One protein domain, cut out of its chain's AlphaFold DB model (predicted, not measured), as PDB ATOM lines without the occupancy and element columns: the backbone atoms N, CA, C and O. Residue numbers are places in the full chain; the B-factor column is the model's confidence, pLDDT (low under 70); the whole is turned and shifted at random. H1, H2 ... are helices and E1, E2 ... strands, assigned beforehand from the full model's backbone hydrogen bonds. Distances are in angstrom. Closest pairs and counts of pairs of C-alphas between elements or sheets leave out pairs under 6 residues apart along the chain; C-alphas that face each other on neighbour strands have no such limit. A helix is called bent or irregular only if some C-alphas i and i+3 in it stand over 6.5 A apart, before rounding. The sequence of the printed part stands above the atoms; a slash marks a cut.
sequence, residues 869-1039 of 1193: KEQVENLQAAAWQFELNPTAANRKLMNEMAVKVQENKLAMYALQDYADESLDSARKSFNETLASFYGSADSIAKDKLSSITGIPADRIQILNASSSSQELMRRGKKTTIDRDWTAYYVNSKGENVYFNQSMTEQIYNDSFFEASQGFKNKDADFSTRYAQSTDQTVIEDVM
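Overview. This is residues 869 to 1039 of the 1193 residues of an uncharacterized protein of Tissierellia bacterium (UniProt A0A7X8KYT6). One long helix, H4, runs along most of the length of the domain; a helical hairpin of H1 and H2, with short H3, sits crosswise at its first end. Along its later part H4 meets a small twisted sheet of E1 to E4 and helix H6, which packs on both H4 and the sheet, with H7 packed on H6. The 171 printed residues hold seven named helices and four named strands in the order H1 H2 H3 H4 E1 H5 E2 E3 H6 H7 E4, class mixed. The branched sheet is mixed: E2 is antiparallel to E1 and E3, parallel to E4. The whole is compact, with a radius of gyration of the C-alphas of 16.9 A, yet elongated in outline, 51 by 33 by 26 A.

Along the chain. Find C-alpha 869 at (-57.663, -34.687, 25.294); from there H1 runs 22.3 A to residue 884. H2 covers residues 888 to 903, 22.4 A, and H3 residues 905 to 911. At C-alpha 917, (-59.384, -22.399, 16.934), H4 begins and runs 46.4 A to residue 949; it is irregular, but only just, with C-alphas 918 and 921 7.0 A apart. Next come E1, residues 956 to 960; H5, 966 to 970; E2, 979 to 986, 22.6 A; and E3, 992 to 994. H6 spans residues 997 to 1013, 23.7 A, H7 1020 to 1029, and E4 1032 to 1034, ending at C-alpha 1034, (-32.237, -24.386, 33.851).

Arrangement. Start at the hub, H4. Its residues 919 to 926 touch H1 about perpendicular, at 82 degrees, closest at C-alphas 922 and 876, 4.6 A. H1 and H2 form a hairpin at a shallow tilt of 24 degrees, with C-alphas 878 and 894 closest at 4.5 A. H3 touches H1, closest at C-alphas 907 and 869, 5.9 A. H5 touches H4, with C-alphas 970 and 924 5.8 A apart. H6 touches H4 at a steep tilt of 52 degrees, opposite ways, closest at C-alphas 1008 and 937, 4.7 A. H6 is on the strongly twisted sheet at a height of 9.0 A; H4 only grazes it. H7 touches H6, closest at C-alphas 1023 and 1006, 5.5 A. Within hydrogen-bond range are N 957 and O 984, 2.8 A, for E1 and E2; N 993 and O 985, 2.8 A, for the hairpin E2 and E3; and N 981 and O 1033, 2.8 A, for E2 and E4. Every O i to N i+4 pair is within range in H1, H2, H3, H5, H6 and H7, and 27 of 29 in H4.

Size, cuts and confidence. The C-alphas farthest apart, Glu 870 and Lys 989, are 53.2 A apart. The printed part has no cut and no long link. Mean pLDDT of the printed part is 76.7; among the residues under 70 are 876 to 885, 959 to 968 and 1036 to 1039.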
ATOM      1  N   LYS A 869     -56.575 -35.539  25.772       75.94
ATOM      2  CA  LYS A 869     -57.663 -34.687  25.294       75.94
ATOM      3  C   LYS A 869     -58.574 -34.262  26.449       75.94
ATOM      4  O   LYS A 869     -58.859 -33.076  26.576       75.94
ATOM      5  N   GLU A 870     -58.925 -35.194  27.332       62.00
ATOM      6  CA  GLU A 870     -59.702 -34.915  28.547       62.00
ATOM      7  C   GLU A 870     -59.004 -33.880  29.449       62.00
ATOM      8  O   GLU A 870     -59.644 -32.982  29.987       62.00
ATOM      9  N   GLN A 871     -57.677 -33.940  29.595       71.19
ATOM     10  CA  GLN A 871     -56.937 -32.937  30.371       71.19
ATOM     11  C   GLN A 871     -56.998 -31.534  29.751       71.19
ATOM     12  O   GLN A 871     -57.161 -30.556  30.483       71.19
ATOM     13  N   VAL A 872     -56.904 -31.419  28.422       74.75
ATOM     14  CA  VAL A 872     -57.059 -30.132  27.719       74.75
ATOM     15  C   VAL A 872     -58.483 -29.597  27.858       74.75
ATOM     16  O   VAL A 872     -58.665 -28.408  28.119       74.75
ATOM     17  N   GLU A 873     -59.482 -30.473  27.762       61.53
ATOM     18  CA  GLU A 873     -60.891 -30.141  27.997       61.53
ATOM     19  C   GLU A 873     -61.122 -29.678  29.448       61.53
ATOM     20  O   GLU A 873     -61.798 -28.676  29.679       61.53
ATOM     21  N   ASN A 874     -60.490 -30.327  30.430       59.19
ATOM     22  CA  ASN A 874     -60.542 -29.935  31.842       59.19
ATOM     23  C   ASN A 874     -59.878 -28.576  32.100       59.19
ATOM     24  O   ASN A 874     -60.400 -27.767  32.866       59.19
ATOM     25  N   LEU A 875     -58.745 -28.290  31.454       71.25
ATOM     26  CA  LEU A 875     -58.108 -26.972  31.492       71.25
ATOM     27  C   LEU A 875     -58.997 -25.902  30.867       71.25
ATOM     28  O   LEU A 875     -59.162 -24.834  31.451       71.25
ATOM     29  N   GLN A 876     -59.594 -26.182  29.711       64.44
ATOM     30  CA  GLN A 876     -60.540 -25.274  29.076       64.44
ATOM     31  C   GLN A 876     -61.744 -25.008  29.988       64.44
ATOM     32  O   GLN A 876     -62.136 -23.856  30.161       64.44
ATOM     33  N   ALA A 877     -62.276 -26.049  30.633       45.31
ATOM     34  CA  ALA A 877     -63.362 -25.935  31.596       45.31
ATOM     35  C   ALA A 877     -62.957 -25.117  32.831       45.31
ATOM     36  O   ALA A 877     -63.714 -24.253  33.262       45.31
ATOM     37  N   ALA A 878     -61.763 -25.330  33.382       51.84
ATOM     38  CA  ALA A 878     -61.288 -24.597  34.551       51.84
ATOM     39  C   ALA A 878     -60.962 -23.126  34.231       51.84
ATOM     40  O   ALA A 878     -61.279 -22.235  35.018       51.84
ATOM     41  N   ALA A 879     -60.386 -22.857  33.057       56.34
ATOM     42  CA  ALA A 879     -60.182 -21.508  32.539       56.34
ATOM     43  C   ALA A 879     -61.511 -20.770  32.372       56.34
ATOM     44  O   ALA A 879     -61.646 -19.628  32.807       56.34
ATOM     45  N   TRP A 880     -62.507 -21.458  31.817       49.44
ATOM     46  CA  TRP A 880     -63.848 -20.919  31.668       49.44
ATOM     47  C   TRP A 880     -64.524 -20.677  33.024       49.44
ATOM     48  O   TRP A 880     -65.086 -19.610  33.250       49.44
ATOM     49  N   GLN A 881     -64.407 -21.605  33.978       44.94
ATOM     50  CA  GLN A 881     -64.915 -21.431  35.345       44.94
ATOM     51  C   GLN A 881     -64.271 -20.243  36.070       44.94
ATOM     52  O   GLN A 881     -64.936 -19.562  36.852       44.94
ATOM     53  N   PHE A 882     -62.986 -19.989  35.828       51.97
ATOM     54  CA  PHE A 882     -62.294 -18.834  36.381       51.97
ATOM     55  C   PHE A 882     -62.716 -17.521  35.707       51.97
ATOM     56  O   PHE A 882     -62.940 -16.537  36.407       51.97
ATOM     57  N   GLU A 883     -62.869 -17.507  34.380       57.16
ATOM     58  CA  GLU A 883     -63.367 -16.348  33.627       57.16
ATOM     59  C   GLU A 883     -64.787 -15.963  34.065       57.16
ATOM     60  O   GLU A 883     -65.065 -14.790  34.301       57.16
ATOM     61  N   LEU A 884     -65.655 -16.961  34.248       41.62
ATOM     62  CA  LEU A 884     -67.037 -16.769  34.685       41.62
ATOM     63  C   LEU A 884     -67.159 -16.392  36.161       41.62
ATOM     64  O   LEU A 884     -68.078 -15.675  36.545       41.62
ATOM     65  N   ASN A 885     -66.275 -16.903  37.015       45.06
ATOM     66  CA  ASN A 885     -66.319 -16.632  38.442       45.06
ATOM     67  C   ASN A 885     -64.893 -16.561  39.008       45.06
ATOM     68  O   ASN A 885     -64.347 -17.589  39.439       45.06
ATOM     69  N   PRO A 886     -64.282 -15.361  39.033       72.00
ATOM     70  CA  PRO A 886     -62.868 -15.177  39.340       72.00
ATOM     71  C   PRO A 886     -62.568 -15.246  40.846       72.00
ATOM     72  O   PRO A 886     -61.974 -14.346  41.441       72.00
ATOM     73  N   THR A 887     -62.952 -16.348  41.487       63.22
ATOM     74  CA  THR A 887     -62.623 -16.646  42.884       63.22
ATOM     75  C   THR A 887     -61.222 -17.230  43.014       63.22
ATOM     76  O   THR A 887     -60.664 -17.809  42.081       63.22
ATOM     77  N   ALA A 888     -60.662 -17.155  44.224       69.38
ATOM     78  CA  ALA A 888     -59.403 -17.823  44.544       69.38
ATOM     79  C   ALA A 888     -59.475 -19.349  44.328       69.38
ATOM     80  O   ALA A 888     -58.488 -19.947  43.911       69.38
ATOM     81  N   ALA A 889     -60.638 -19.971  44.563       61.06
ATOM     82  CA  ALA A 889     -60.843 -21.403  44.349       61.06
ATOM     83  C   ALA A 889     -60.814 -21.775  42.858       61.06
ATOM     84  O   ALA A 889     -60.091 -22.692  42.479       61.06
ATOM     85  N   ASN A 890     -61.509 -21.022  42.001       53.31
ATOM     86  CA  ASN A 890     -61.515 -21.284  40.557       53.31
ATOM     87  C   ASN A 890     -60.177 -20.936  39.904       53.31
ATOM     88  O   ASN A 890     -59.711 -21.663  39.031       53.31
ATOM     89  N   ARG A 891     -59.505 -19.879  40.382       78.38
ATOM     90  CA  ARG A 891     -58.129 -19.575  39.967       78.38
ATOM     91  C   ARG A 891     -57.202 -20.737  40.305       78.38
ATOM     92  O   ARG A 891     -56.388 -21.127  39.479       78.38
ATOM     93  N   LYS A 892     -57.341 -21.308  41.506       77.94
ATOM     94  CA  LYS A 892     -56.561 -22.471  41.938       77.94
ATOM     95  C   LYS A 892     -56.851 -23.705  41.077       77.94
ATOM     96  O   LYS A 892     -55.912 -24.376  40.674       77.94
ATOM     97  N   LEU A 893     -58.110 -23.970  40.738       67.69
ATOM     98  CA  LEU A 893     -58.471 -25.085  39.863       67.69
ATOM     99  C   LEU A 893     -57.918 -24.912  38.435       67.69
ATOM    100  O   LEU A 893     -57.360 -25.855  37.881       67.69
ATOM    101  N   MET A 894     -58.009 -23.708  37.859       77.44
ATOM    102  CA  MET A 894     -57.402 -23.380  36.559       77.44
ATOM    103  C   MET A 894     -55.887 -23.592  36.582       77.44
ATOM    104  O   MET A 894     -55.338 -24.229  35.687       77.44
ATOM    105  N   ASN A 895     -55.231 -23.120  37.642       84.25
ATOM    106  CA  ASN A 895     -53.811 -23.335  37.893       84.25
ATOM    107  C   ASN A 895     -53.456 -24.830  37.942       84.25
ATOM    108  O   ASN A 895     -52.517 -25.262  37.278       84.25
ATOM    109  N   GLU A 896     -54.228 -25.631  38.682       80.19
ATOM    110  CA  GLU A 896     -54.032 -27.081  38.789       80.19
ATOM    111  C   GLU A 896     -54.210 -27.790  37.439       80.19
ATOM    112  O   GLU A 896     -53.426 -28.679  37.106       80.19
ATOM    113  N   MET A 897     -55.211 -27.410  36.636       80.12
ATOM    114  CA  MET A 897     -55.413 -28.018  35.317       80.12
ATOM    115  C   MET A 897     -54.339 -27.592  34.312       80.12
ATOM    116  O   MET A 897     -53.921 -28.411  33.497       80.12
ATOM    117  N   ALA A 898     -53.849 -26.350  34.391       85.50
ATOM    118  CA  ALA A 898     -52.753 -25.884  33.546       85.50
ATOM    119  C   ALA A 898     -51.478 -26.688  33.819       85.50
ATOM    120  O   ALA A 898     -50.835 -27.146  32.880       85.50
ATOM    121  N   VAL A 899     -51.168 -26.952  35.093       83.75
ATOM    122  CA  VAL A 899     -50.055 -27.833  35.477       83.75
ATOM    123  C   VAL A 899     -50.259 -29.251  34.936       83.75
ATOM    124  O   VAL A 899     -49.347 -29.782  34.318       83.75
ATOM    125  N   LYS A 900     -51.447 -29.853  35.089       80.25
ATOM    126  CA  LYS A 900     -51.706 -31.220  34.585       80.25
ATOM    127  C   LYS A 900     -51.546 -31.346  33.072       80.25
ATOM    128  O   LYS A 900     -51.030 -32.353  32.599       80.25
ATOM    129  N   VAL A 901     -51.990 -30.338  32.318       83.81
ATOM    130  CA  VAL A 901     -51.780 -30.292  30.864       83.81
ATOM    131  C   VAL A 901     -50.300 -30.126  30.541       83.81
ATOM    132  O   VAL A 901     -49.810 -30.811  29.651       83.81
ATOM    133  N   GLN A 902     -49.576 -29.286  31.288       84.50
ATOM    134  CA  GLN A 902     -48.130 -29.124  31.129       84.50
ATOM    135  C   GLN A 902     -47.357 -30.418  31.436       84.50
ATOM    136  O   GLN A 902     -46.379 -30.707  30.758       84.50
ATOM    137  N   GLU A 903     -47.817 -31.213  32.406       81.62
ATOM    138  CA  GLU A 903     -47.201 -32.489  32.794       81.62
ATOM    139  C   GLU A 903     -47.354 -33.603  31.747       81.62
ATOM    140  O   GLU A 903     -46.610 -34.585  31.773       81.62
ATOM    141  N   ASN A 904     -48.305 -33.477  30.818       78.69
ATOM    142  CA  ASN A 904     -48.628 -34.517  29.847       78.69
ATOM    143  C   ASN A 904     -48.316 -34.067  28.415       78.69
ATOM    144  O   ASN A 904     -49.015 -33.243  27.826       78.69
ATOM    145  N   LYS A 905     -47.311 -34.691  27.791       81.19
ATOM    146  CA  LYS A 905     -46.875 -34.370  26.420       81.19
ATOM    147  C   LYS A 905     -47.973 -34.539  25.377       81.19
ATOM    148  O   LYS A 905     -48.101 -33.707  24.480       81.19
ATOM    149  N   LEU A 906     -48.794 -35.581  25.500       80.12
ATOM    150  CA  LEU A 906     -49.921 -35.790  24.592       80.12
ATOM    151  C   LEU A 906     -50.982 -34.695  24.782       80.12
ATOM    152  O   LEU A 906     -51.595 -34.280  23.798       80.12
ATOM    153  N   ALA A 907     -51.171 -34.188  26.008       79.19
ATOM    154  CA  ALA A 907     -52.082 -33.074  26.284       79.19
ATOM    155  C   ALA A 907     -51.520 -31.763  25.728       79.19
ATOM    156  O   ALA A 907     -52.252 -30.990  25.119       79.19
ATOM    157  N   MET A 908     -50.208 -31.548  25.827       83.44
ATOM    158  CA  MET A 908     -49.546 -30.418  25.181       83.44
ATOM    159  C   MET A 908     -49.680 -30.455  23.656       83.44
ATOM    160  O   MET A 908     -49.935 -29.414  23.049       83.44
ATOM    161  N   TYR A 909     -49.578 -31.628  23.023       79.69
ATOM    162  CA  TYR A 909     -49.848 -31.769  21.588       79.69
ATOM    163  C   TYR A 909     -51.309 -31.509  21.237       79.69
ATOM    164  O   TYR A 909     -51.572 -30.800  20.267       79.69
ATOM    165  N   ALA A 910     -52.250 -32.010  22.041       77.12
ATOM    166  CA  ALA A 910     -53.668 -31.715  21.866       77.12
ATOM    167  C   ALA A 910     -53.949 -30.207  22.009       77.12
ATOM    168  O   ALA A 910     -54.627 -29.626  21.166       77.12
ATOM    169  N   LEU A 911     -53.348 -29.536  22.999       79.12
ATOM    170  CA  LEU A 911     -53.461 -28.089  23.197       79.12
ATOM    171  C   LEU A 911     -52.818 -27.294  22.044       79.12
ATOM    172  O   LEU A 911     -53.285 -26.205  21.709       79.12
ATOM    173  N   GLN A 912     -51.759 -27.817  21.416       77.56
ATOM    174  CA  GLN A 912     -51.062 -27.210  20.273       77.56
ATOM    175  C   GLN A 912     -51.743 -27.418  18.914       77.56
ATOM    176  O   GLN A 912     -51.200 -26.968  17.903       77.56
ATOM    177  N   ASP A 913     -52.927 -28.029  18.855       72.75
ATOM    178  CA  ASP A 913     -53.700 -28.123  17.617       72.75
ATOM    179  C   ASP A 913     -54.194 -26.735  17.170       72.75
ATOM    180  O   ASP A 913     -55.309 -26.307  17.465       72.75
ATOM    181  N   TYR A 914     -53.333 -25.983  16.484       63.78
ATOM    182  CA  TYR A 914     -53.605 -24.605  16.066       63.78
ATOM    183  C   TYR A 914     -54.653 -24.506  14.951       63.78
ATOM    184  O   TYR A 914     -55.128 -23.409  14.667       63.78
ATOM    185  N   ALA A 915     -55.012 -25.626  14.314       57.19
ATOM    186  CA  ALA A 915     -56.146 -25.686  13.396       57.19
ATOM    187  C   ALA A 915     -57.485 -25.756  14.153       57.19
ATOM    188  O   ALA A 915     -58.524 -25.405  13.591       57.19
ATOM    189  N   ASP A 916     -57.466 -26.190  15.416       60.94
ATOM    190  CA  ASP A 916     -58.599 -26.093  16.324       60.94
ATOM    191  C   ASP A 916     -58.602 -24.729  17.026       60.94
ATOM    192  O   ASP A 916     -58.043 -24.538  18.108       60.94
ATOM    193  N   GLU A 917     -59.232 -23.749  16.381       68.12
ATOM    194  CA  GLU A 917     -59.384 -22.399  16.934       68.12
ATOM    195  C   GLU A 917     -60.233 -22.374  18.224       68.12
ATOM    196  O   GLU A 917     -60.184 -21.387  18.956       68.12
ATOM    197  N   SER A 918     -60.967 -23.449  18.562       55.44
ATOM    198  CA  SER A 918     -61.727 -23.527  19.823       55.44
ATOM    199  C   SER A 918     -60.824 -23.609  21.057       55.44
ATOM    200  O   SER A 918     -61.214 -23.182  22.146       55.44
ATOM    201  N   LEU A 919     -59.583 -24.066  20.875       66.81
ATOM    202  CA  LEU A 919     -58.570 -24.123  21.922       66.81
ATOM    203  C   LEU A 919     -57.866 -22.781  22.145       66.81
ATOM    204  O   LEU A 919     -57.060 -22.683  23.065       66.81
ATOM    205  N   ASP A 920     -58.152 -21.733  21.362       79.38
ATOM    206  CA  ASP A 920     -57.489 -20.430  21.514       79.38
ATOM    207  C   ASP A 920     -57.693 -19.838  22.914       79.38
ATOM    208  O   ASP A 920     -56.743 -19.335  23.510       79.38
ATOM    209  N   SER A 921     -58.898 -19.945  23.485       68.38
ATOM    210  CA  SER A 921     -59.153 -19.463  24.852       68.38
ATOM    211  C   SER A 921     -58.414 -20.303  25.900       68.38
ATOM    212  O   SER A 921     -57.737 -19.756  26.767       68.38
ATOM    213  N   ALA A 922     -58.431 -21.634  25.765       70.25
ATOM    214  CA  ALA A 922     -57.688 -22.529  26.654       70.25
ATOM    215  C   ALA A 922     -56.176 -22.267  26.588       70.25
ATOM    216  O   ALA A 922     -55.521 -22.155  27.620       70.25
ATOM    217  N   ARG A 923     -55.626 -22.080  25.379       86.62
ATOM    218  CA  ARG A 923     -54.230 -21.691  25.138       86.62
ATOM    219  C   ARG A 923     -53.913 -20.333  25.746       86.62
ATOM    220  O   ARG A 923     -52.859 -20.183  26.354       86.62
ATOM    221  N   LYS A 924     -54.802 -19.349  25.602       84.75
ATOM    222  CA  LYS A 924     -54.639 -18.025  26.208       84.75
ATOM    223  C   LYS A 924     -54.569 -18.132  27.733       84.75
ATOM    224  O   LYS A 924     -53.582 -17.687  28.307       84.75
ATOM    225  N   SER A 925     -55.544 -18.773  28.371       76.69
ATOM    226  CA  SER A 925     -55.592 -18.918  29.831       76.69
ATOM    227  C   SER A 925     -54.439 -19.761  30.373       76.69
ATOM    228  O   SER A 925     -53.858 -19.426  31.404       76.69
ATOM    229  N   PHE A 926     -54.038 -20.807  29.650       89.12
ATOM    230  CA  PHE A 926     -52.822 -21.570  29.925       89.12
ATOM    231  C   PHE A 926     -51.574 -20.681  29.894       89.12
ATOM    232  O   PHE A 926     -50.821 -20.643  30.863       89.12
ATOM    233  N   ASN A 927     -51.385 -19.912  28.816       88.94
ATOM    234  CA  ASN A 927     -50.242 -19.014  28.657       88.94
ATOM    235  C   ASN A 927     -50.215 -17.927  29.741       88.94
ATOM    236  O   ASN A 927     -49.151 -17.623  30.274       88.94
ATOM    237  N   GLU A 928     -51.366 -17.342  30.076       86.94
ATOM    238  CA  GLU A 928     -51.495 -16.334  31.136       86.94
ATOM    239  C   GLU A 928     -51.183 -16.921  32.519       86.94
ATOM    240  O   GLU A 928     -50.477 -16.299  33.316       86.94
ATOM    241  N   THR A 929     -51.645 -18.146  32.782       87.19
ATOM    242  CA  THR A 929     -51.366 -18.881  34.022       87.19
ATOM    243  C   THR A 929     -49.877 -19.172  34.169       87.19
ATOM    244  O   THR A 929     -49.272 -18.817  35.185       87.19
ATOM    245  N   LEU A 930     -49.255 -19.735  33.131       87.94
ATOM    246  CA  LEU A 930     -47.820 -19.992  33.129       87.94
ATOM    247  C   LEU A 930     -47.017 -18.700  33.253       87.94
ATOM    248  O   LEU A 930     -46.100 -18.644  34.061       87.94
ATOM    249  N   ALA A 931     -47.386 -17.632  32.538       87.12
ATOM    250  CA  ALA A 931     -46.728 -16.333  32.672       87.12
ATOM    251  C   ALA A 931     -46.782 -15.802  34.116       87.12
ATOM    252  O   ALA A 931     -45.795 -15.245  34.604       87.12
ATOM    253  N   SER A 932     -47.899 -16.017  34.821       88.00
ATOM    254  CA  SER A 932     -48.031 -15.675  36.238       88.00
ATOM    255  C   SER A 932     -47.106 -16.511  37.129       88.00
ATOM    256  O   SER A 932     -46.431 -15.948  37.995       88.00
ATOM    257  N   PHE A 933     -47.045 -17.833  36.935       88.75
ATOM    258  CA  PHE A 933     -46.116 -18.694  37.681       88.75
ATOM    259  C   PHE A 933     -44.672 -18.299  37.423       88.75
ATOM    260  O   PHE A 933     -43.883 -18.167  38.353       88.75
ATOM    261  N   TYR A 934     -44.354 -18.046  36.162       89.38
ATOM    262  CA  TYR A 934     -43.029 -17.696  35.701       89.38
ATOM    263  C   TYR A 934     -42.535 -16.379  36.289       89.38
ATOM    264  O   TYR A 934     -41.425 -16.341  36.813       89.38
ATOM    265  N   GLY A 935     -43.367 -15.334  36.294       87.81
ATOM    266  CA  GLY A 935     -43.020 -14.056  36.918       87.81
ATOM    267  C   GLY A 935     -42.818 -14.160  38.435       87.81
ATOM    268  O   GLY A 935     -41.898 -13.549  38.978       87.81
ATOM    269  N   SER A 936     -43.637 -14.967  39.116       90.19
ATOM    270  CA  SER A 936     -43.500 -15.209  40.559       90.19
ATOM    271  C   SER A 936     -42.230 -16.005  40.884       90.19
ATOM    272  O   SER A 936     -41.432 -15.588  41.725       90.19
ATOM    273  N   ALA A 937     -41.985 -17.098  40.155       90.38
ATOM    274  CA  ALA A 937     -40.795 -17.931  40.298       90.38
ATOM    275  C   ALA A 937     -39.509 -17.128  40.062       90.38
ATOM    276  O   ALA A 937     -38.566 -17.247  40.840       90.38
ATOM    277  N   ASP A 938     -39.495 -16.261  39.045       90.62
ATOM    278  CA  ASP A 938     -38.364 -15.386  38.735       90.62
ATOM    279  C   ASP A 938     -38.045 -14.433  39.891       90.62
ATOM    280  O   ASP A 938     -36.878 -14.271  40.253       90.62
ATOM    281  N   SER A 939     -39.067 -13.819  40.497       91.75
ATOM    282  CA  SER A 939     -38.881 -12.923  41.645       91.75
ATOM    283  C   SER A 939     -38.312 -13.675  42.849       91.75
ATOM    284  O   SER A 939     -37.306 -13.256  43.420       91.75
ATOM    285  N   ILE A 940     -38.908 -14.821  43.196       92.50
ATOM    286  CA  ILE A 940     -38.474 -15.645  44.333       92.50
ATOM    287  C   ILE A 940     -37.039 -16.147  44.113       92.50
ATOM    288  O   ILE A 940     -36.216 -16.101  45.032       92.50
ATOM    289  N   ALA A 941     -36.717 -16.600  42.898       91.06
ATOM    290  CA  ALA A 941     -35.390 -17.092  42.553       91.06
ATOM    291  C   ALA A 941     -34.338 -15.976  42.616       91.06
ATOM    292  O   ALA A 941     -33.259 -16.201  43.164       91.06
ATOM    293  N   LYS A 942     -34.644 -14.762  42.131       92.56
ATOM    294  CA  LYS A 942     -33.745 -13.600  42.239       92.56
ATOM    295  C   LYS A 942     -33.470 -13.214  43.683       92.56
ATOM    296  O   LYS A 942     -32.313 -12.991  44.026       92.56
ATOM    297  N   ASP A 943     -34.494 -13.175  44.529       92.56
ATOM    298  CA  ASP A 943     -34.328 -12.830  45.942       92.56
ATOM    299  C   ASP A 943     -33.495 -13.888  46.679       92.56
ATOM    300  O   ASP A 943     -32.581 -13.554  47.439       92.56
ATOM    301  N   LYS A 944     -33.735 -15.178  46.395       91.56
ATOM    302  CA  LYS A 944     -32.938 -16.287  46.941       91.56
ATOM    303  C   LYS A 944     -31.487 -16.214  46.465       91.56
ATOM    304  O   LYS A 944     -30.584 -16.217  47.303       91.56
ATOM    305  N   LEU A 945     -31.250 -16.069  45.159       90.94
ATOM    306  CA  LEU A 945     -29.906 -15.889  44.598       90.94
ATOM    307  C   LEU A 945     -29.212 -14.671  45.207       90.94
ATOM    308  O   LEU A 945     -28.045 -14.766  45.583       90.94
ATOM    309  N   SER A 946     -29.922 -13.557  45.374       92.56
ATOM    310  CA  SER A 946     -29.390 -12.342  45.987       92.56
ATOM    311  C   SER A 946     -28.965 -12.570  47.436       92.56
ATOM    312  O   SER A 946     -27.849 -12.216  47.812       92.56
ATOM    313  N   SER A 947     -29.799 -13.244  48.232       92.12
ATOM    314  CA  SER A 947     -29.493 -13.551  49.634       92.12
ATOM    315  C   SER A 947     -28.311 -14.514  49.807       92.12
ATOM    316  O   SER A 947     -27.521 -14.346  50.733       92.12
ATOM    317  N   ILE A 948     -28.163 -15.496  48.909       90.62
ATOM    318  CA  ILE A 948     -27.104 -16.514  48.968       90.62
ATOM    319  C   ILE A 948     -25.775 -15.967  48.437       90.62
ATOM    320  O   ILE A 948     -24.717 -16.258  48.991       90.62
ATOM    321  N   THR A 949     -25.817 -15.185  47.358       88.88
ATOM    322  CA  THR A 949     -24.608 -14.744  46.640       88.88
ATOM    323  C   THR A 949     -24.163 -13.330  47.004       88.88
ATOM    324  O   THR A 949     -23.041 -12.940  46.683       88.88
ATOM    325  N   GLY A 950     -25.025 -12.545  47.655       88.69
ATOM    326  CA  GLY A 950     -24.793 -11.133  47.965       88.69
ATOM    327  C   GLY A 950     -24.914 -10.192  46.760       88.69
ATOM    328  O   GLY A 950     -24.691  -8.991  46.907       88.69
ATOM    329  N   ILE A 951     -25.257 -10.700  45.569       91.00
ATOM    330  CA  ILE A 951     -25.494  -9.877  44.378       91.00
ATOM    331  C   ILE A 951     -26.879  -9.226  44.493       91.00
ATOM    332  O   ILE A 951     -27.857  -9.949  44.652       91.00
ATOM    333  N   PRO A 952     -27.016  -7.892  44.407       89.06
ATOM    334  CA  PRO A 952     -28.323  -7.231  44.451       89.06
ATOM    335  C   PRO A 952     -29.302  -7.783  43.401       89.06
ATOM    336  O   PRO A 952     -28.920  -7.966  42.245       89.06
ATOM    337  N   ALA A 953     -30.556  -8.044  43.789       88.25
ATOM    338  CA  ALA A 953     -31.564  -8.666  42.922       88.25
ATOM    339  C   ALA A 953     -31.836  -7.880  41.621       88.25
ATOM    340  O   ALA A 953     -32.099  -8.476  40.577       88.25
ATOM    341  N   ASP A 954     -31.708  -6.550  41.654       88.69
ATOM    342  CA  ASP A 954     -31.830  -5.655  40.495       88.69
ATOM    343  C   ASP A 954     -30.670  -5.792  39.492       88.69
ATOM    344  O   ASP A 954     -30.817  -5.447  38.319       88.69
ATOM    345  N   ARG A 955     -29.527  -6.339  39.924       88.88
ATOM    346  CA  ARG A 955     -28.377  -6.660  39.063       88.88
ATOM    347  C   ARG A 955     -28.436  -8.064  38.466       88.88
ATOM    348  O   ARG A 955     -27.641  -8.362  37.576       88.88
ATOM    349  N   ILE A 956     -29.350  -8.910  38.937       89.00
ATOM    350  CA  ILE A 956     -29.551 -10.264  38.415       89.00
ATOM    351  C   ILE A 956     -30.489 -10.199  37.206       89.00
ATOM    352  O   ILE A 956     -31.656  -9.801  37.299       89.00
ATOM    353  N   GLN A 957     -29.974 -10.623  36.059       84.19
ATOM    354  CA  GLN A 957     -30.688 -10.705  34.792       84.19
ATOM    355  C   GLN A 957     -31.126 -12.146  34.529       84.19
ATOM    356  O   GLN A 957     -30.408 -13.093  34.846       84.19
ATOM    357  N   ILE A 958     -32.324 -12.292  33.961       80.56
ATOM    358  CA  ILE A 958     -32.881 -13.579  33.539       80.56
ATOM    359  C   ILE A 958     -33.020 -13.538  32.026       80.56
ATOM    360  O   ILE A 958     -33.602 -12.596  31.482       80.56
ATOM    361  N   LEU A 959     -32.498 -14.560  31.363       68.81
ATOM    362  CA  LEU A 959     -32.753 -14.830  29.960       68.81
ATOM    363  C   LEU A 959     -33.779 -15.962  29.865       68.81
ATOM    364  O   LEU A 959     -33.638 -16.984  30.532       68.81
ATOM    365  N   ASN A 960     -34.790 -15.769  29.020       65.56
ATOM    366  CA  ASN A 960     -35.691 -16.829  28.587       65.56
ATOM    367  C   ASN A 960     -35.655 -16.892  27.058       65.56
ATOM    368  O   ASN A 960     -36.025 -15.927  26.384       65.56
ATOM    369  N   ALA A 961     -35.185 -18.009  26.514       50.19
ATOM    370  CA  ALA A 961     -35.033 -18.205  25.080       50.19
ATOM    371  C   ALA A 961     -36.315 -18.795  24.463       50.19
ATOM    372  O   ALA A 961     -36.340 -19.941  24.034       50.19
ATOM    373  N   SER A 962     -37.397 -18.011  24.379       50.31
ATOM    374  CA  SER A 962     -38.614 -18.450  23.675       50.31
ATOM    375  C   SER A 962     -38.666 -17.918  22.241       50.31
ATOM    376  O   SER A 962     -38.662 -16.709  22.009       50.31
ATOM    377  N   SER A 963     -38.779 -18.817  21.258       42.75
ATOM    378  CA  SER A 963     -38.942 -18.466  19.837       42.75
ATOM    379  C   SER A 963     -40.370 -18.034  19.456       42.75
ATOM    380  O   SER A 963     -40.642 -17.738  18.289       42.75
ATOM    381  N   SER A 964     -41.317 -18.060  20.399       53.50
ATOM    382  CA  SER A 964     -42.734 -17.794  20.134       53.50
ATOM    383  C   SER A 964     -43.071 -16.313  20.270       53.50
ATOM    384  O   SER A 964     -42.715 -15.656  21.244       53.50
ATOM    385  N   SER A 965     -43.813 -15.780  19.293       55.69
ATOM    386  CA  SER A 965     -44.319 -14.406  19.356       55.69
ATOM    387  C   SER A 965     -45.220 -14.231  20.579       55.69
ATOM    388  O   SER A 965     -46.267 -14.872  20.675       55.69
ATOM    389  N   GLN A 966     -44.825 -13.325  21.475       65.44
ATOM    390  CA  GLN A 966     -45.585 -12.955  22.674       65.44
ATOM    391  C   GLN A 966     -47.009 -12.509  22.332       65.44
ATOM    392  O   GLN A 966     -47.956 -12.851  23.034       65.44
ATOM    393  N   GLU A 967     -47.176 -11.817  21.206       66.44
ATOM    394  CA  GLU A 967     -48.487 -11.388  20.728       66.44
ATOM    395  C   GLU A 967     -49.370 -12.576  20.328       66.44
ATOM    396  O   GLU A 967     -50.546 -12.635  20.679       66.44
ATOM    397  N   LEU A 968     -48.803 -13.579  19.650       64.25
ATOM    398  CA  LEU A 968     -49.557 -14.784  19.291       64.25
ATOM    399  C   LEU A 968     -49.901 -15.633  20.520       64.25
ATOM    400  O   LEU A 968     -50.975 -16.230  20.547       64.25
ATOM    401  N   MET A 969     -49.036 -15.660  21.539       71.50
ATOM    402  CA  MET A 969     -49.320 -16.341  22.809       71.50
ATOM    403  C   MET A 969     -50.425 -15.637  23.605       71.50
ATOM    404  O   MET A 969     -51.342 -16.302  24.085       71.50
ATOM    405  N   ARG A 970     -50.413 -14.297  23.668       73.50
ATOM    406  CA  ARG A 970     -51.478 -13.492  24.303       73.50
ATOM    407  C   ARG A 970     -52.842 -13.678  23.646       73.50
ATOM    408  O   ARG A 970     -53.866 -13.617  24.313       73.50
ATOM    409  N   ARG A 971     -52.860 -13.908  22.333       71.06
ATOM    410  CA  ARG A 971     -54.091 -14.169  21.573       71.06
ATOM    411  C   ARG A 971     -54.488 -15.648  21.562       71.06
ATOM    412  O   ARG A 971     -55.440 -15.989  20.872       71.06
ATOM    413  N   GLY A 972     -53.747 -16.523  22.251       73.06
ATOM    414  CA  GLY A 972     -54.014 -17.963  22.273       73.06
ATOM    415  C   GLY A 972     -53.738 -18.690  20.953       73.06
ATOM    416  O   GLY A 972     -53.962 -19.890  20.854       73.06
ATOM    417  N   LYS A 973     -53.198 -17.994  19.945       75.62
ATOM    418  CA  LYS A 973     -52.878 -18.545  18.618       75.62
ATOM    419  C   LYS A 973     -51.590 -19.376  18.609       75.62
ATOM    420  O   LYS A 973     -51.301 -20.041  17.618       75.62
ATOM    421  N   LYS A 974     -50.793 -19.318  19.685       76.19
ATOM    422  CA  LYS A 974     -49.622 -20.175  19.946       76.19
ATOM    423  C   LYS A 974     -49.494 -20.499  21.438       76.19
ATOM    424  O   LYS A 974     -50.003 -19.760  22.271       76.19
ATOM    425  N   THR A 975     -48.779 -21.572  21.770       76.69
ATOM    426  CA  THR A 975     -48.373 -21.939  23.145       76.69
ATOM    427  C   THR A 975     -46.982 -22.584  23.115       76.69
ATOM    428  O   THR A 975     -46.612 -23.178  22.097       76.69
ATOM    429  N   THR A 976     -46.197 -22.445  24.184       67.56
ATOM    430  CA  THR A 976     -44.848 -23.025  24.326       67.56
ATOM    431  C   THR A 976     -44.878 -24.229  25.256       67.56
ATOM    432  O   THR A 976     -45.600 -24.214  26.247       67.56
ATOM    433  N   ILE A 977     -44.093 -25.258  24.929       63.19
ATOM    434  CA  ILE A 977     -43.971 -26.473  25.754       63.19
ATOM    435  C   ILE A 977     -42.846 -26.322  26.778       63.19
ATOM    436  O   ILE A 977     -42.973 -26.757  27.910       63.19
ATOM    437  N   ASP A 978     -41.776 -25.651  26.373       67.62
ATOM    438  CA  ASP A 978     -40.508 -25.519  27.068       67.62
ATOM    439  C   ASP A 978     -40.375 -24.169  27.790       67.62
ATOM    440  O   ASP A 978     -40.803 -23.123  27.281       67.62
ATOM    441  N   ARG A 979     -39.730 -24.183  28.965       74.94
ATOM    442  CA  ARG A 979     -39.143 -22.983  29.570       74.94
ATOM    443  C   ARG A 979     -37.664 -23.201  29.866       74.94
ATOM    444  O   ARG A 979     -37.313 -23.889  30.820       74.94
ATOM    445  N   ASP A 980     -36.834 -22.503  29.096       73.88
ATOM    446  CA  ASP A 980     -35.390 -22.421  29.300       73.88
ATOM    447  C   ASP A 980     -35.069 -21.198  30.165       73.88
ATOM    448  O   ASP A 980     -35.284 -20.053  29.753       73.88
ATOM    449  N   TRP A 981     -34.576 -21.432  31.379       80.81
ATOM    450  CA  TRP A 981     -34.278 -20.382  32.347       80.81
ATOM    451  C   TRP A 981     -32.774 -20.251  32.590       80.81
ATOM    452  O   TRP A 981     -32.105 -21.202  32.989       80.81
ATOM    453  N   THR A 982     -32.237 -19.045  32.399       80.31
ATOM    454  CA  THR A 982     -30.823 -18.746  32.654       80.31
ATOM    455  C   THR A 982     -30.698 -17.475  33.478       80.31
ATOM    456  O   THR A 982     -31.231 -16.434  33.095       80.31
ATOM    457  N   ALA A 983     -29.939 -17.524  34.575       83.69
ATOM    458  CA  ALA A 983     -29.635 -16.357  35.399       83.69
ATOM    459  C   ALA A 983     -28.157 -15.962  35.306       83.69
ATOM    460  O   ALA A 983     -27.262 -16.807  35.373       83.69
ATOM    461  N   TYR A 984     -27.901 -14.660  35.201       85.38
ATOM    462  CA  TYR A 984     -26.555 -14.088  35.187       85.38
ATOM    463  C   TYR A 984     -26.550 -12.666  35.754       85.38
ATOM    464  O   TYR A 984     -27.597 -12.055  35.960       85.38
ATOM    465  N   TYR A 985     -25.368 -12.116  36.011       86.19
ATOM    466  CA  TYR A 985     -25.192 -10.693  36.298       86.19
ATOM    467  C   TYR A 985     -24.005 -10.141  35.514       86.19
ATOM    468  O   TYR A 985     -23.109 -10.881  35.115       86.19
ATOM    469  N   VAL A 986     -23.988  -8.829  35.301       85.25
ATOM    470  CA  VAL A 986     -22.863  -8.159  34.644       85.25
ATOM    471  C   VAL A 986     -21.863  -7.726  35.712       85.25
ATOM    472  O   VAL A 986     -22.203  -6.961  36.620       85.25
ATOM    473  N   ASN A 987     -20.633  -8.234  35.639       85.56
ATOM    474  CA  ASN A 987     -19.579  -7.865  36.584       85.56
ATOM    475  C   ASN A 987     -19.030  -6.449  36.300       85.56
ATOM    476  O   ASN A 987     -19.382  -5.796  35.318       85.56
ATOM    477  N   SER A 988     -18.122  -5.956  37.145       83.00
ATOM    478  CA  SER A 988     -17.527  -4.616  36.992       83.00
ATOM    479  C   SER A 988     -16.696  -4.418  35.715       83.00
ATOM    480  O   SER A 988     -16.340  -3.285  35.402       83.00
ATOM    481  N   LYS A 989     -16.390  -5.492  34.976       83.00
ATOM    482  CA  LYS A 989     -15.694  -5.463  33.683       83.00
ATOM    483  C   LYS A 989     -16.650  -5.480  32.486       83.00
ATOM    484  O   LYS A 989     -16.182  -5.432  31.355       83.00
ATOM    485  N   GLY A 990     -17.963  -5.535  32.719       78.12
ATOM    486  CA  GLY A 990     -18.960  -5.647  31.654       78.12
ATOM    487  C   GLY A 990     -19.156  -7.074  31.133       78.12
ATOM    488  O   GLY A 990     -19.750  -7.247  30.076       78.12
ATOM    489  N   GLU A 991     -18.657  -8.092  31.840       78.94
ATOM    490  CA  GLU A 991     -18.777  -9.496  31.431       78.94
ATOM    491  C   GLU A 991     -20.008 -10.139  32.085       78.94
ATOM    492  O   GLU A 991     -20.263  -9.927  33.276       78.94
ATOM    493  N   ASN A 992     -20.736 -10.963  31.327       78.38
ATOM    494  CA  ASN A 992     -21.820 -11.786  31.859       78.38
ATOM    495  C   ASN A 992     -21.229 -12.919  32.708       78.38
ATOM    496  O   ASN A 992     -20.484 -13.759  32.204       78.38
ATOM    497  N   VAL A 993     -21.565 -12.942  33.995       81.12
ATOM    498  CA  VAL A 993     -21.178 -13.992  34.941       81.12
ATOM    499  C   VAL A 993     -22.419 -14.793  35.312       81.12
ATOM    500  O   VAL A 993     -23.356 -14.259  35.909       81.12
ATOM    501  N   TYR A 994     -22.415 -16.072  34.948       81.50
ATOM    502  CA  TYR A 994     -23.484 -17.019  35.252       81.50
ATOM    503  C   TYR A 994     -23.329 -17.576  36.670       81.50
ATOM    504  O   TYR A 994     -22.221 -17.669  37.210       81.50
ATOM    505  N   PHE A 995     -24.453 -17.915  37.294       82.75
ATOM    506  CA  PHE A 995     -24.462 -18.575  38.597       82.75
ATOM    507  C   PHE A 995     -24.189 -20.077  38.442       82.75
ATOM    508  O   PHE A 995     -24.411 -20.650  37.383       82.75
ATOM    509  N   ASN A 996     -23.720 -20.729  39.512       83.44
ATOM    510  CA  ASN A 996     -23.462 -22.172  39.506       83.44
ATOM    511  C   ASN A 996     -24.722 -22.962  39.106       83.44
ATOM    512  O   ASN A 996     -25.741 -22.815  39.781       83.44
ATOM    513  N   GLN A 997     -24.632 -23.821  38.082       80.94
ATOM    514  CA  GLN A 997     -25.766 -24.582  37.539       80.94
ATOM    515  C   GLN A 997     -26.586 -25.310  38.609       80.94
ATOM    516  O   GLN A 997     -27.756 -25.001  38.775       80.94
ATOM    517  N   SER A 998     -25.989 -26.234  39.371       81.94
ATOM    518  CA  SER A 998     -26.743 -27.081  40.309       81.94
ATOM    519  C   SER A 998     -27.446 -26.273  41.402       81.94
ATOM    520  O   SER A 998     -28.583 -26.563  41.761       81.94
ATOM    521  N   MET A 999     -26.793 -25.226  41.917       86.38
ATOM    522  CA  MET A 999     -27.412 -24.307  42.877       86.38
ATOM    523  C   MET A 999     -28.580 -23.539  42.243       86.38
ATOM    524  O   MET A 999     -29.630 -23.376  42.857       86.38
ATOM    525  N   THR A1000     -28.378 -23.048  41.025       84.94
ATOM    526  CA  THR A1000     -29.320 -22.195  40.289       84.94
ATOM    527  C   THR A1000     -30.557 -22.978  39.862       84.94
ATOM    528  O   THR A1000     -31.674 -22.497  40.037       84.94
ATOM    529  N   GLU A1001     -30.357 -24.212  39.407       86.94
ATOM    530  CA  GLU A1001     -31.395 -25.187  39.091       86.94
ATOM    531  C   GLU A1001     -32.231 -25.529  40.320       86.94
ATOM    532  O   GLU A1001     -33.449 -25.385  40.283       86.94
ATOM    533  N   GLN A1002     -31.594 -25.859  41.448       87.62
ATOM    534  CA  GLN A1002     -32.328 -26.153  42.678       87.62
ATOM    535  C   GLN A1002     -33.151 -24.948  43.157       87.62
ATOM    536  O   GLN A1002     -34.332 -25.088  43.478       87.62
ATOM    537  N   ILE A1003     -32.556 -23.749  43.169       89.44
ATOM    538  CA  ILE A1003     -33.252 -22.519  43.573       89.44
ATOM    539  C   ILE A1003     -34.445 -22.248  42.659       89.44
ATOM    540  O   ILE A1003     -35.517 -21.900  43.159       89.44
ATOM    541  N   TYR A1004     -34.274 -22.380  41.343       90.50
ATOM    542  CA  TYR A1004     -35.351 -22.142  40.391       90.50
ATOM    543  C   TYR A1004     -36.456 -23.192  40.521       90.50
ATOM    544  O   TYR A1004     -37.614 -22.809  40.646       90.50
ATOM    545  N   ASN A1005     -36.118 -24.480  40.606       90.75
ATOM    546  CA  ASN A1005     -37.088 -25.569  40.752       90.75
ATOM    547  C   ASN A1005     -37.934 -25.406  42.023       90.75
ATOM    548  O   ASN A1005     -39.162 -25.487  41.971       90.75
ATOM    549  N   ASP A1006     -37.300 -25.083  43.156       88.19
ATOM    550  CA  ASP A1006     -38.010 -24.796  44.408       88.19
ATOM    551  C   ASP A1006     -38.898 -23.550  44.297       88.19
ATOM    552  O   ASP A1006     -39.974 -23.487  44.892       88.19
ATOM    553  N   SER A1007     -38.450 -22.542  43.546       91.44
ATOM    554  CA  SER A1007     -39.197 -21.296  43.347       91.44
ATOM    555  C   SER A1007     -40.373 -21.473  42.389       91.44
ATOM    556  O   SER A1007     -41.430 -20.894  42.624       91.44
ATOM    557  N   PHE A1008     -40.227 -22.297  41.349       90.38
ATOM    558  CA  PHE A1008     -41.304 -22.641  40.428       90.38
ATOM    559  C   PHE A1008     -42.379 -23.476  41.120       90.38
ATOM    560  O   PHE A1008     -43.557 -23.154  40.998       90.38
ATOM    561  N   PHE A1009     -41.983 -24.471  41.922       87.75
ATOM    562  CA  PHE A1009     -42.924 -25.227  42.748       87.75
ATOM    563  C   PHE A1009     -43.692 -24.312  43.712       87.75
ATOM    564  O   PHE A1009     -44.919 -24.372  43.796       87.75
ATOM    565  N   GLU A1010     -42.977 -23.435  44.424       89.31
ATOM    566  CA  GLU A1010     -43.583 -22.478  45.353       89.31
ATOM    567  C   GLU A1010     -44.578 -21.552  44.635       89.31
ATOM    568  O   GLU A1010     -45.670 -21.302  45.148       89.31
ATOM    569  N   ALA A1011     -44.236 -21.100  43.427       87.94
ATOM    570  CA  ALA A1011     -45.085 -20.249  42.604       87.94
ATOM    571  C   ALA A1011     -46.326 -20.967  42.044       87.94
ATOM    572  O   ALA A1011     -47.392 -20.351  41.993       87.94
ATOM    573  N   SER A1012     -46.211 -22.232  41.626       84.31
ATOM    574  CA  SER A1012     -47.323 -22.974  41.018       84.31
ATOM    575  C   SER A1012     -48.286 -23.552  42.057       84.31
ATOM    576  O   SER A1012     -49.501 -23.498  41.871       84.31
ATOM    577  N   GLN A1013     -47.763 -24.058  43.179       82.19
ATOM    578  CA  GLN A1013     -48.552 -24.719  44.225       82.19
ATOM    579  C   GLN A1013     -48.995 -23.771  45.348       82.19
ATOM    580  O   GLN A1013     -49.926 -24.078  46.097       82.19
ATOM    581  N   GLY A1014     -48.342 -22.612  45.483       79.38
ATOM    582  CA  GLY A1014     -48.649 -21.613  46.509       79.38
ATOM    583  C   GLY A1014     -48.118 -21.948  47.909       79.38
ATOM    584  O   GLY A1014     -48.499 -21.289  48.878       79.38
ATOM    585  N   PHE A1015     -47.255 -22.961  48.047       80.38
ATOM    586  CA  PHE A1015     -46.576 -23.306  49.301       80.38
ATOM    587  C   PHE A1015     -45.166 -23.860  49.054       80.38
ATOM    588  O   PHE A1015     -44.857 -24.370  47.983       80.38
ATOM    589  N   LYS A1016     -44.300 -23.786  50.074       81.50
ATOM    590  CA  LYS A1016     -42.916 -24.278  49.997       81.50
ATOM    591  C   LYS A1016     -42.837 -25.791  50.162       81.50
ATOM    592  O   LYS A1016     -43.392 -26.341  51.116       81.50
ATOM    593  N   ASN A1017     -42.068 -26.436  49.297       75.25
ATOM    594  CA  ASN A1017     -41.697 -27.831  49.469       75.25
ATOM    595  C   ASN A1017     -40.610 -27.988  50.551       75.25
ATOM    596  O   ASN A1017     -39.802 -27.087  50.772       75.25
ATOM    597  N   LYS A1018     -40.603 -29.134  51.239       68.06
ATOM    598  CA  LYS A1018     -39.568 -29.510  52.217       68.06
ATOM    599  C   LYS A1018     -38.527 -30.481  51.649       68.06
ATOM    600  O   LYS A1018     -37.507 -30.680  52.299       68.06
ATOM    601  N   ASP A1019     -38.792 -31.078  50.486       76.75
ATOM    602  CA  ASP A1019     -37.935 -32.074  49.838       76.75
ATOM    603  C   ASP A1019     -37.422 -31.570  48.479       76.75
ATOM    604  O   ASP A1019     -38.179 -31.476  47.512       76.75
ATOM    605  N   ALA A1020     -36.125 -31.268  48.412       72.25
ATOM    606  CA  ALA A1020     -35.445 -30.762  47.222       72.25
ATOM    607  C   ALA A1020     -35.572 -31.705  46.006       72.25
ATOM    608  O   ALA A1020     -35.788 -31.233  44.887       72.25
ATOM    609  N   ASP A1021     -35.527 -33.024  46.228       77.81
ATOM    610  CA  ASP A1021     -35.610 -34.031  45.159       77.81
ATOM    611  C   ASP A1021     -37.014 -34.089  44.543       77.81
ATOM    612  O   ASP A1021     -37.200 -34.464  43.380       77.81
ATOM    613  N   PHE A1022     -38.039 -33.722  45.313       78.75
ATOM    614  CA  PHE A1022     -39.398 -33.631  44.795       78.75
ATOM    615  C   PHE A1022     -39.561 -32.425  43.861       78.75
ATOM    616  O   PHE A1022     -40.132 -32.583  42.783       78.75
ATOM    617  N   SER A1023     -39.025 -31.251  44.219       81.00
ATOM    618  CA  SER A1023     -39.102 -30.051  43.369       81.00
ATOM    619  C   SER A1023     -38.421 -30.273  42.017       81.00
ATOM    620  O   SER A1023     -38.944 -29.853  40.990       81.00
ATOM    621  N   THR A1024     -37.296 -30.992  42.001       80.50
ATOM    622  CA  THR A1024     -36.587 -31.347  40.764       80.50
ATOM    623  C   THR A1024     -37.406 -32.285  39.880       80.50
ATOM    624  O   THR A1024     -37.534 -32.033  38.686       80.50
ATOM    625  N   ARG A1025     -38.048 -33.316  40.445       77.44
ATOM    626  CA  ARG A1025     -38.949 -34.194  39.672       77.44
ATOM    627  C   ARG A1025     -40.167 -33.450  39.123       77.44
ATOM    628  O   ARG A1025     -40.579 -33.718  38.001       77.44
ATOM    629  N   TYR A1026     -40.717 -32.517  39.895       80.75
ATOM    630  CA  TYR A1026     -41.846 -31.685  39.474       80.75
ATOM    631  C   TYR A1026     -41.465 -30.703  38.352       80.75
ATOM    632  O   TYR A1026     -42.199 -30.533  37.380       80.75
ATOM    633  N   ALA A1027     -40.288 -30.080  38.446       82.12
ATOM    634  CA  ALA A1027     -39.738 -29.237  37.386       82.12
ATOM    635  C   ALA A1027     -39.508 -30.042  36.094       82.12
ATOM    636  O   ALA A1027     -39.879 -29.598  35.011       82.12
ATOM    637  N   GLN A1028     -38.988 -31.267  36.216       77.56
ATOM    638  CA  GLN A1028     -38.789 -32.173  35.083       77.56
ATOM    639  C   GLN A1028     -40.098 -32.609  34.419       77.56
ATOM    640  O   GLN A1028     -40.139 -32.685  33.193       77.56
ATOM    641  N   SER A1029     -41.157 -32.891  35.189       74.31
ATOM    642  CA  SER A1029     -42.461 -33.248  34.615       74.31
ATOM    643  C   SER A1029     -43.140 -32.066  33.926       74.31
ATOM    644  O   SER A1029     -43.915 -32.282  33.012       74.31
ATOM    645  N   THR A1030     -42.822 -30.829  34.311       78.50
ATOM    646  CA  THR A1030     -43.396 -29.595  33.741       78.50
ATOM    647  C   THR A1030     -42.471 -28.893  32.736       78.50
ATOM    648  O   THR A1030     -42.655 -27.707  32.451       78.50
ATOM    649  N   ASP A1031     -41.477 -29.605  32.193       75.69
ATOM    650  CA  ASP A1031     -40.525 -29.112  31.181       75.69
ATOM    651  C   ASP A1031     -39.805 -27.807  31.550       75.69
ATOM    652  O   ASP A1031     -39.599 -26.911  30.723       75.69
ATOM    653  N   GLN A1032     -39.441 -27.689  32.823       82.50
ATOM    654  CA  GLN A1032     -38.619 -26.600  33.317       82.50
ATOM    655  C   GLN A1032     -37.148 -26.994  33.234       82.50
ATOM    656  O   GLN A1032     -36.708 -27.912  33.929       82.50
ATOM    657  N   THR A1033     -36.387 -26.262  32.427       77.19
ATOM    658  CA  THR A1033     -34.957 -26.507  32.253       77.19
ATOM    659  C   THR A1033     -34.179 -25.265  32.650       77.19
ATOM    660  O   THR A1033     -34.401 -24.171  32.128       77.19
ATOM    661  N   VAL A1034     -33.228 -25.426  33.567       75.94
ATOM    662  CA  VAL A1034     -32.237 -24.386  33.851       75.94
ATOM    663  C   VAL A1034     -31.015 -24.643  32.995       75.94
ATOM    664  O   VAL A1034     -30.445 -25.727  33.046       75.94
ATOM    665  N   ILE A1035     -30.605 -23.653  32.209       70.38
ATOM    666  CA  ILE A1035     -29.454 -23.781  31.317       70.38
ATOM    667  C   ILE A1035     -28.389 -22.778  31.743       70.38
ATOM    668  O   ILE A1035     -28.589 -21.565  31.650       70.38
ATOM    669  N   GLU A1036     -27.220 -23.271  32.140       66.81
ATOM    670  CA  GLU A1036     -25.984 -22.498  32.076       66.81
ATOM    671  C   GLU A1036     -25.591 -22.398  30.602       66.81
ATOM    672  O   GLU A1036     -25.347 -23.416  29.946       66.81
ATOM    673  N   ASP A1037     -25.500 -21.182  30.060       56.47
ATOM    674  CA  ASP A1037     -24.955 -20.971  28.717       56.47
ATOM    675  C   ASP A1037     -23.422 -21.110  28.731       56.47
ATOM    676  O   ASP A1037     -22.655 -20.170  28.522       56.47
ATOM    677  N   VAL A1038     -22.960 -22.306  29.094       55.81
ATOM    678  CA  VAL A1038     -21.556 -22.647  29.297       55.81
ATOM    679  C   VAL A1038     -21.217 -23.857  28.441       55.81
ATOM    680  O   VAL A1038     -21.989 -24.805  28.319       55.81
ATOM    681  N   MET A1039     -20.005 -23.849  27.882       54.50
ATOM    682  CA  MET A1039     -19.443 -24.890  27.007       54.50
ATOM    683  C   MET A1039     -19.589 -26.336  27.532       54.50
ATOM    684  O   MET A1039     -19.461 -27.272  26.745       54.50
TER     685      MET A1039